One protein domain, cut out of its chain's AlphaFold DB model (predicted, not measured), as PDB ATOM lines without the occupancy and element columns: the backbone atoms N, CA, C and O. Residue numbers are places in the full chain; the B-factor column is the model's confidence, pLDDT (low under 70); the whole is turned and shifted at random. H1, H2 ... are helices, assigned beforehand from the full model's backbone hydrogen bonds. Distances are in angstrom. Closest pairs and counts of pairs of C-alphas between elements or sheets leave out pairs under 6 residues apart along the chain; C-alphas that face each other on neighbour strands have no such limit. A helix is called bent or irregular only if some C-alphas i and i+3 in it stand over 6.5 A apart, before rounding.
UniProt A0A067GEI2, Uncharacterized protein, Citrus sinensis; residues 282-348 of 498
ATOM      1  N   ARG A 282      19.754-108.814  47.237       77.94
ATOM      2  CA  ARG A 282      19.919-107.352  47.130       77.94
ATOM      3  C   ARG A 282      20.888-106.805  48.172       77.94
ATOM      4  O   ARG A 282      21.849-106.116  47.842       77.94
ATOM      5  N   ARG A 283      20.694-107.190  49.438       85.88
ATOM      6  CA  ARG A 283      21.581-106.789  50.542       85.88
ATOM      7  C   ARG A 283      23.009-107.298  50.348       85.88
ATOM      8  O   ARG A 283      23.957-106.586  50.675       85.88
ATOM      9  N   GLN A 284      23.179-108.511  49.819       91.31
ATOM     10  CA  GLN A 284      24.504-109.054  49.514       91.31
ATOM     11  C   GLN A 284      25.199-108.283  48.388       91.31
ATOM     12  O   GLN A 284      26.396-108.015  48.498       91.31
ATOM     13  N   LEU A 285      24.478-107.912  47.329       85.00
ATOM     14  CA  LEU A 285      25.015-107.104  46.234       85.00
ATOM     15  C   LEU A 285      25.402-105.705  46.713       85.00
ATOM     16  O   LEU A 285      26.562-105.328  46.550       85.00
ATOM     17  N   GLU A 286      24.511-104.999  47.413       89.50
ATOM     18  CA  GLU A 286      24.820-103.690  48.005       89.50
ATOM     19  C   GLU A 286      26.052-103.753  48.915       89.50
ATOM     20  O   GLU A 286      26.903-102.864  48.914       89.50
ATOM     21  N   TRP A 287      26.175-104.813  49.717       90.94
ATOM     22  CA  TRP A 287      27.334-105.011  50.580       90.94
ATOM     23  C   TRP A 287      28.616-105.272  49.780       90.94
ATOM     24  O   TRP A 287      29.668-104.707  50.101       90.94
ATOM     25  N   LYS A 288      28.550-106.089  48.718       94.69
ATOM     26  CA  LYS A 288      29.681-106.331  47.808       94.69
ATOM     27  C   LYS A 288      30.118-105.028  47.131       94.69
ATOM     28  O   LYS A 288      31.320-104.764  47.057       94.69
ATOM     29  N   GLU A 289      29.180-104.201  46.683       91.75
ATOM     30  CA  GLU A 289      29.455-102.899  46.069       91.75
ATOM     31  C   GLU A 289      30.053-101.906  47.061       91.75
ATOM     32  O   GLU A 289      31.107-101.334  46.779       91.75
ATOM     33  N   ARG A 290      29.478-101.782  48.263       92.50
ATOM     34  CA  ARG A 290      30.035-100.962  49.352       92.50
ATOM     35  C   ARG A 290      31.473-101.364  49.674       92.50
ATOM     36  O   ARG A 290      32.336-100.496  49.797       92.50
ATOM     37  N   LYS A 291      31.775-102.668  49.727       94.44
ATOM     38  CA  LYS A 291      33.148-103.165  49.918       94.44
ATOM     39  C   LYS A 291      34.079-102.799  48.762       94.44
ATOM     40  O   LYS A 291      35.212-102.385  49.006       94.44
ATOM     41  N   LYS A 292      33.634-102.949  47.509       95.06
ATOM     42  CA  LYS A 292      34.418-102.548  46.326       95.06
ATOM     43  C   LYS A 292      34.698-101.044  46.339       95.06
ATOM     44  O   LYS A 292      35.842-100.641  46.138       95.06
ATOM     45  N   PHE A 293      33.686-100.233  46.631       95.00
ATOM     46  CA  PHE A 293      33.801 -98.784  46.743       95.00
ATOM     47  C   PHE A 293      34.777 -98.379  47.851       95.00
ATOM     48  O   PHE A 293      35.701 -97.609  47.605       95.00
ATOM     49  N   GLN A 294      34.658 -98.971  49.043       94.06
ATOM     50  CA  GLN A 294      35.561 -98.699  50.160       94.06
ATOM     51  C   GLN A 294      37.019 -99.040  49.819       94.06
ATOM     52  O   GLN A 294      37.914 -98.252  50.114       94.06
ATOM     53  N   LYS A 295      37.271-100.170  49.142       94.38
ATOM     54  CA  LYS A 295      38.617-100.527  48.662       94.38
ATOM     55  C   LYS A 295      39.174 -99.488  47.683       94.38
ATOM     56  O   LYS A 295      40.326 -99.086  47.825       94.38
ATOM     57  N   ARG A 296      38.360 -99.028  46.724       93.75
ATOM     58  CA  ARG A 296      38.752 -97.971  45.773       93.75
ATOM     59  C   ARG A 296      39.050 -96.655  46.486       93.75
ATOM     60  O   ARG A 296      40.070 -96.037  46.202       93.75
ATOM     61  N   LEU A 297      38.219 -96.271  47.455       93.88
ATOM     62  CA  LEU A 297      38.418 -95.062  48.251       93.88
ATOM     63  C   LEU A 297      39.717 -95.123  49.059       93.88
ATOM     64  O   LEU A 297      40.459 -94.147  49.086       93.88
ATOM     65  N   ILE A 298      40.024 -96.260  49.690       93.19
ATOM     66  CA  ILE A 298      41.285 -96.452  50.425       93.19
ATOM     67  C   ILE A 298      42.485 -96.325  49.477       93.19
ATOM     68  O   ILE A 298      43.440 -95.620  49.799       93.19
ATOM     69  N   ALA A 299      42.425 -96.951  48.300       92.94
ATOM     70  CA  ALA A 299      43.487 -96.857  47.301       92.94
ATOM     71  C   ALA A 299      43.687 -95.416  46.796       92.94
ATOM     72  O   ALA A 299      44.820 -94.944  46.720       92.94
ATOM     73  N   ALA A 300      42.599 -94.694  46.512       91.56
ATOM     74  CA  ALA A 300      42.645 -93.293  46.094       91.56
ATOM     75  C   ALA A 300      43.203 -92.380  47.201       91.56
ATOM     76  O   ALA A 300      44.081 -91.560  46.943       91.56
ATOM     77  N   LYS A 301      42.776 -92.576  48.458       92.00
ATOM     78  CA  LYS A 301      43.325 -91.863  49.622       92.00
ATOM     79  C   LYS A 301      44.821 -92.124  49.809       92.00
ATOM     80  O   LYS A 301      45.554 -91.202  50.155       92.00
ATOM     81  N   LYS A 302      45.281 -93.360  49.585       93.62
ATOM     82  CA  LYS A 302      46.708 -93.699  49.650       93.62
ATOM     83  C   LYS A 302      47.503 -92.920  48.597       93.62
ATOM     84  O   LYS A 302      48.458 -92.250  48.962       93.62
ATOM     85  N   LYS A 303      47.043 -92.913  47.343       90.94
ATOM     86  CA  LYS A 303      47.683 -92.147  46.261       90.94
ATOM     87  C   LYS A 303      47.721 -90.642  46.525       90.94
ATOM     88  O   LYS A 303      48.746 -90.011  46.324       90.94
ATOM     89  N   LEU A 304      46.623 -90.057  47.006       90.56
ATOM     90  CA  LEU A 304      46.586 -88.631  47.358       90.56
ATOM     91  C   LEU A 304      47.570 -88.286  48.483       90.56
ATOM     92  O   LEU A 304      48.165 -87.217  48.461       90.56
ATOM     93  N   ARG A 305      47.778 -89.200  49.441       90.81
ATOM     94  CA  ARG A 305      48.795 -89.037  50.486       90.81
ATOM     95  C   ARG A 305      50.218 -89.104  49.926       90.81
ATOM     96  O   ARG A 305      51.046 -88.326  50.376       90.81
ATOM     97  N   GLU A 306      50.479 -90.011  48.983       91.12
ATOM     98  CA  GLU A 306      51.770 -90.125  48.279       91.12
ATOM     99  C   GLU A 306      52.097 -88.860  47.467       91.12
ATOM    100  O   GLU A 306      53.260 -88.510  47.350       91.12
ATOM    101  N   MET A 307      51.081 -88.147  46.963       87.38
ATOM    102  CA  MET A 307      51.220 -86.855  46.265       87.38
ATOM    103  C   MET A 307      51.135 -85.635  47.203       87.38
ATOM    104  O   MET A 307      50.839 -84.529  46.757       87.38
ATOM    105  N   GLU A 308      51.270 -85.842  48.516       88.06
ATOM    106  CA  GLU A 308      51.215 -84.792  49.549       88.06
ATOM    107  C   GLU A 308      49.897 -83.981  49.614       88.06
ATOM    108  O   GLU A 308      49.765 -83.019  50.368       88.06
ATOM    109  N   GLN A 309      48.832 -84.434  48.942       89.06
ATOM    110  CA  GLN A 309      47.507 -83.794  48.910       89.06
ATOM    111  C   GLN A 309      46.632 -84.188  50.114       89.06
ATOM    112  O   GLN A 309      45.465 -84.568  49.986       89.06
ATOM    113  N   GLN A 310      47.193 -84.138  51.324       86.50
ATOM    114  CA  GLN A 310      46.501 -84.586  52.542       86.50
ATOM    115  C   GLN A 310      45.386 -83.629  52.991       86.50
ATOM    116  O   GLN A 310      44.454 -84.045  53.686       86.50
ATOM    117  N   HIS A 311      45.451 -82.365  52.561       87.06
ATOM    118  CA  HIS A 311      44.494 -81.324  52.933       87.06
ATOM    119  C   HIS A 311      43.055 -81.658  52.488       87.06
ATOM    120  O   HIS A 311      42.093 -81.348  53.191       87.06
ATOM    121  N   VAL A 312      42.900 -82.401  51.383       86.12
ATOM    122  CA  VAL A 312      41.608 -82.874  50.849       86.12
ATOM    123  C   VAL A 312      40.836 -83.709  51.881       86.12
ATOM    124  O   VAL A 312      39.606 -83.776  51.857       86.12
ATOM    125  N   PHE A 313      41.529 -84.336  52.838       88.94
ATOM    126  CA  PHE A 313      40.888 -85.175  53.848       88.94
ATOM    127  C   PHE A 313      40.253 -84.402  55.007       88.94
ATOM    128  O   PHE A 313      39.484 -85.007  55.758       88.94
ATOM    129  N   HIS A 314      40.505 -83.096  55.155       86.06
ATOM    130  CA  HIS A 314      39.873 -82.295  56.212       86.06
ATOM    131  C   HIS A 314      38.346 -82.268  56.089       86.06
ATOM    132  O   HIS A 314      37.656 -82.301  57.109       86.06
ATOM    133  N   GLY A 315      37.813 -82.340  54.865       82.69
ATOM    134  CA  GLY A 315      36.371 -82.423  54.620       82.69
ATOM    135  C   GLY A 315      35.700 -83.662  55.233       82.69
ATOM    136  O   GLY A 315      34.504 -83.636  55.504       82.69
ATOM    137  N   PHE A 316      36.454 -84.728  55.539       86.12
ATOM    138  CA  PHE A 316      35.918 -85.894  56.255       86.12
ATOM    139  C   PHE A 316      35.770 -85.687  57.768       86.12
ATOM    140  O   PHE A 316      35.087 -86.485  58.402       86.12
ATOM    141  N   ARG A 317      36.425 -84.677  58.357       81.88
ATOM    142  CA  ARG A 317      36.392 -84.434  59.810       81.88
ATOM    143  C   ARG A 317      35.241 -83.528  60.241       81.88
ATOM    144  O   ARG A 317      34.751 -83.692  61.349       81.88
ATOM    145  N   PHE A 318      34.830 -82.599  59.378       79.38
ATOM    146  CA  PHE A 318      33.904 -81.519  59.743       79.38
ATOM    147  C   PHE A 318      32.638 -81.445  58.872       79.38
ATOM    148  O   PHE A 318      31.785 -80.605  59.127       79.38
ATOM    149  N   GLY A 319      32.504 -82.297  57.847       78.88
ATOM    150  CA  GLY A 319      31.362 -82.276  56.926       78.88
ATOM    151  C   GLY A 319      30.173 -83.130  57.376       78.88
ATOM    152  O   GLY A 319      30.332 -84.154  58.045       78.88
ATOM    153  N   GLU A 320      28.973 -82.754  56.933       87.75
ATOM    154  CA  GLU A 320      27.759 -83.557  57.119       87.75
ATOM    155  C   GLU A 320      27.814 -84.888  56.341       87.75
ATOM    156  O   GLU A 320      28.605 -85.084  55.411       87.75
ATOM    157  N   LYS A 321      26.926 -85.836  56.672       85.81
ATOM    158  CA  LYS A 321      26.916 -87.186  56.072       85.81
ATOM    159  C   LYS A 321      26.789 -87.177  54.537       85.81
ATOM    160  O   LYS A 321      27.403 -88.000  53.864       85.81
ATOM    161  N   TYR A 322      26.014 -86.248  53.977       87.75
ATOM    162  CA  TYR A 322      25.884 -86.102  52.523       87.75
ATOM    163  C   TYR A 322      27.174 -85.562  51.889       87.75
ATOM    164  O   TYR A 322      27.692 -86.143  50.935       87.75
ATOM    165  N   GLN A 323      27.744 -84.505  52.470       87.38
ATOM    166  CA  GLN A 323      28.969 -83.862  51.986       87.38
ATOM    167  C   GLN A 323      30.172 -84.812  52.038       87.38
ATOM    168  O   GLN A 323      30.966 -84.880  51.102       87.38
ATOM    169  N   THR A 324      30.273 -85.619  53.095       88.75
ATOM    170  CA  THR A 324      31.315 -86.648  53.228       88.75
ATOM    171  C   THR A 324      31.158 -87.777  52.206       88.75
ATOM    172  O   THR A 324      32.159 -88.257  51.669       88.75
ATOM    173  N   SER A 325      29.924 -88.175  51.875       89.31
ATOM    174  CA  SER A 325      29.656 -89.137  50.799       89.31
ATOM    175  C   SER A 325      30.007 -88.569  49.420       89.31
ATOM    176  O   SER A 325      30.598 -89.273  48.600       89.31
ATOM    177  N   LEU A 326      29.677 -87.302  49.165       91.69
ATOM    178  CA  LEU A 326      29.993 -86.623  47.909       91.69
ATOM    179  C   LEU A 326      31.510 -86.501  47.716       91.69
ATOM    180  O   LEU A 326      32.035 -86.874  46.670       91.69
ATOM    181  N   LEU A 327      32.226 -86.091  48.765       90.69
ATOM    182  CA  LEU A 327      33.687 -86.043  48.776       90.69
ATOM    183  C   LEU A 327      34.308 -87.423  48.518       90.69
ATOM    184  O   LEU A 327      35.261 -87.539  47.750       90.69
ATOM    185  N   ALA A 328      33.766 -88.488  49.118       92.12
ATOM    186  CA  ALA A 328      34.226 -89.852  48.861       92.12
ATOM    187  C   ALA A 328      34.039 -90.260  47.391       92.12
ATOM    188  O   ALA A 328      34.949 -90.847  46.804       92.12
ATOM    189  N   ASN A 329      32.895 -89.924  46.790       92.19
ATOM    190  CA  ASN A 329      32.636 -90.180  45.374       92.19
ATOM    191  C   ASN A 329      33.610 -89.411  44.475       92.19
ATOM    192  O   ASN A 329      34.205 -90.009  43.581       92.19
ATOM    193  N   HIS A 330      33.835 -88.124  44.753       91.75
ATOM    194  CA  HIS A 330      34.785 -87.305  44.001       91.75
ATOM    195  C   HIS A 330      36.202 -87.881  44.080       91.75
ATOM    196  O   HIS A 330      36.833 -88.080  43.051       91.75
ATOM    197  N   ILE A 331      36.673 -88.259  45.273       92.12
ATOM    198  CA  ILE A 331      38.011 -88.847  45.450       92.12
ATOM    199  C   ILE A 331      38.178 -90.154  44.667       92.12
ATOM    200  O   ILE A 331      39.235 -90.384  44.084       92.12
ATOM    201  N   VAL A 332      37.157 -91.015  44.640       92.31
ATOM    202  CA  VAL A 332      37.201 -92.267  43.863       92.31
ATOM    203  C   VAL A 332      37.179 -92.001  42.354       92.31
ATOM    204  O   VAL A 332      37.761 -92.782  41.603       92.31
ATOM    205  N   GLY A 333      36.525 -90.922  41.915       87.50
ATOM    206  CA  GLY A 333      36.404 -90.540  40.506       87.50
ATOM    207  C   GLY A 333      37.620 -89.818  39.914       87.50
ATOM    208  O   GLY A 333      37.723 -89.728  38.692       87.50
ATOM    209  N   ILE A 334      38.552 -89.318  40.734       87.38
ATOM    210  CA  ILE A 334      39.730 -88.582  40.248       87.38
ATOM    211  C   ILE A 334      40.685 -89.507  39.482       87.38
ATOM    212  O   ILE A 334      41.116 -90.556  39.972       87.38
ATOM    213  N   ASN A 335      41.109 -89.068  38.294       86.50
ATOM    214  CA  ASN A 335      42.183 -89.721  37.556       86.50
ATOM    215  C   ASN A 335      43.543 -89.373  38.179       86.50
ATOM    216  O   ASN A 335      44.107 -88.307  37.934       86.50
ATOM    217  N   SER A 336      44.093 -90.305  38.963       81.38
ATOM    218  CA  SER A 336      45.348 -90.085  39.689       81.38
ATOM    219  C   SER A 336      46.546 -89.769  38.787       81.38
ATOM    220  O   SER A 336      47.463 -89.103  39.241       81.38
ATOM    221  N   LYS A 337      46.569 -90.257  37.535       83.50
ATOM    222  CA  LYS A 337      47.694 -90.016  36.612       83.50
ATOM    223  C   LYS A 337      47.703 -88.575  36.109       83.50
ATOM    224  O   LYS A 337      48.747 -87.938  36.125       83.50
ATOM    225  N   LEU A 338      46.531 -88.068  35.718       84.94
ATOM    226  CA  LEU A 338      46.378 -86.678  35.282       84.94
ATOM    227  C   LEU A 338      46.684 -85.706  36.424       84.94
ATOM    228  O   LEU A 338      47.374 -84.716  36.213       84.94
ATOM    229  N   LEU A 339      46.228 -86.020  37.643       83.88
ATOM    230  CA  LEU A 339      46.532 -85.204  38.819       83.88
ATOM    231  C   LEU A 339      48.040 -85.155  39.107       83.88
ATOM    232  O   LEU A 339      48.575 -84.084  39.365       83.88
ATOM    233  N   GLN A 340      48.732 -86.293  39.023       83.62
ATOM    234  CA  GLN A 340      50.179 -86.349  39.232       83.62
ATOM    235  C   GLN A 340      50.947 -85.518  38.192       83.62
ATOM    236  O   GLN A 340      51.861 -84.788  38.558       83.62
ATOM    237  N   GLN A 341      50.552 -85.586  36.917       81.62
ATOM    238  CA  GLN A 341      51.144 -84.765  35.853       81.62
ATOM    239  C   GLN A 341      50.914 -83.267  36.088       81.62
ATOM    240  O   GLN A 341      51.831 -82.471  35.915       81.62
ATOM    241  N   ALA A 342      49.711 -82.883  36.525       80.56
ATOM    242  CA  ALA A 342      49.406 -81.494  36.849       80.56
ATOM    243  C   ALA A 342      50.271 -80.972  38.008       80.56
ATOM    244  O   ALA A 342      50.814 -79.879  37.908       80.56
ATOM    245  N   LEU A 343      50.452 -81.764  39.071       79.88
ATOM    246  CA  LEU A 343      51.291 -81.389  40.217       79.88
ATOM    247  C   LEU A 343      52.777 -81.278  39.845       79.88
ATOM    248  O   LEU A 343      53.434 -80.324  40.243       79.88
ATOM    249  N   GLN A 344      53.291 -82.192  39.017       75.50
ATOM    250  CA  GLN A 344      54.677 -82.140  38.531       75.50
ATOM    251  C   GLN A 344      54.960 -80.906  37.665       75.50
ATOM    252  O   GLN A 344      56.060 -80.366  37.717       75.50
ATOM    253  N   ASN A 345      53.970 -80.426  36.908       68.56
ATOM    254  CA  ASN A 345      54.097 -79.185  36.143       68.56
ATOM    255  C   ASN A 345      54.095 -77.931  37.035       68.56
ATOM    256  O   ASN A 345      54.599 -76.896  36.611       68.56
ATOM    257  N   ILE A 346      53.543 -78.016  38.251       63.94
ATOM    258  CA  ILE A 346      53.499 -76.913  39.226       63.94
ATOM    259  C   ILE A 346      54.794 -76.851  40.056       63.94
ATOM    260  O   ILE A 346      55.252 -75.764  40.394       63.94
ATOM    261  N   GLU A 347      55.404 -77.999  40.375       52.22
ATOM    262  CA  GLU A 347      56.648 -78.091  41.166       52.22
ATOM    263  C   GLU A 347      57.925 -77.744  40.396       52.22
ATOM    264  O   GLU A 347      58.995 -77.641  40.996       52.22
ATOM    265  N   ILE A 348      57.845 -77.523  39.085       46.97
ATOM    266  CA  ILE A 348      58.907 -76.816  38.378       46.97
ATOM    267  C   ILE A 348      58.717 -75.346  38.762       46.97
ATOM    268  O   ILE A 348      57.788 -74.728  38.235       46.97
TER     269      ILE A 348
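AT A GLANCE: This is residues 282 to 348 of the 498 residues of an uncharacterized protein of Citrus sinensis (UniProt A0A067GEI2). One long helix, H1, makes most of the length: its first part, residues 282 to 292, sticks out free, while a helical hairpin of H2 and H3 folds back beside its second half, the end of H3 packing on H1. H4 then runs nearly the same way as H1 and lengthens the whole at the other end. The printed part has 67 residues with four named helices, in the order H1, H2, H3, H4, and no named strand; the class is all helix. The whole is loose, with a radius of gyration of the C-alphas of 13.9 A, and spans 50 by 25 by 14 A, only just elongated.

IN THESE COORDINATES: H1, residues 282 to 306, begins at C-alpha 282 (19.919, -107.352, 47.130) and is 36.2 A long. H2, residues 310 to 318, is 14.8 A long; it is neither bent nor irregular, but only just: C-alphas 312 and 315 are 6.5 A apart. H3, residues 321 to 333, is 18.5 A long. H4, residues 336 to 346, is 15.5 A long and ends at C-alpha 346 (53.499, -76.913, 39.226).

HOW THE PARTS SIT: H1 with residues 293 to 301 touches H3 with residues 328 to 332, closest at the C-alphas of Leu 297 and Val 332, 5.3 A, at a steep tilt of 69 degrees, only just short of about perpendicular. H1 and H4 only just touch, with 3 pairs of C-alphas within 8 A, the closest Lys 303 and Ser 336 at 7.3 A; the tilt is shallow, 21 degrees, the same way. H2 and H3 form a hairpin, touching at the C-alphas of Phe 316 and Thr 324, 5.6 A, at a shallow tilt of 23 degrees, opposite ways. H2 and H4 are apart. In H1, H3 and H4 every O i to N i+4 pair is within hydrogen-bond range; in H2 0 of 5 are, beside 4 of 6 O i to N i+3 pairs.

THE WHOLE: The C-alphas farthest apart are those of Arg 282 and Ile 348, 50.3 A. The printed part has no cut, and its three links are tight. Mean pLDDT of the printed part is 86.5; residues 345 to 348 are under 70.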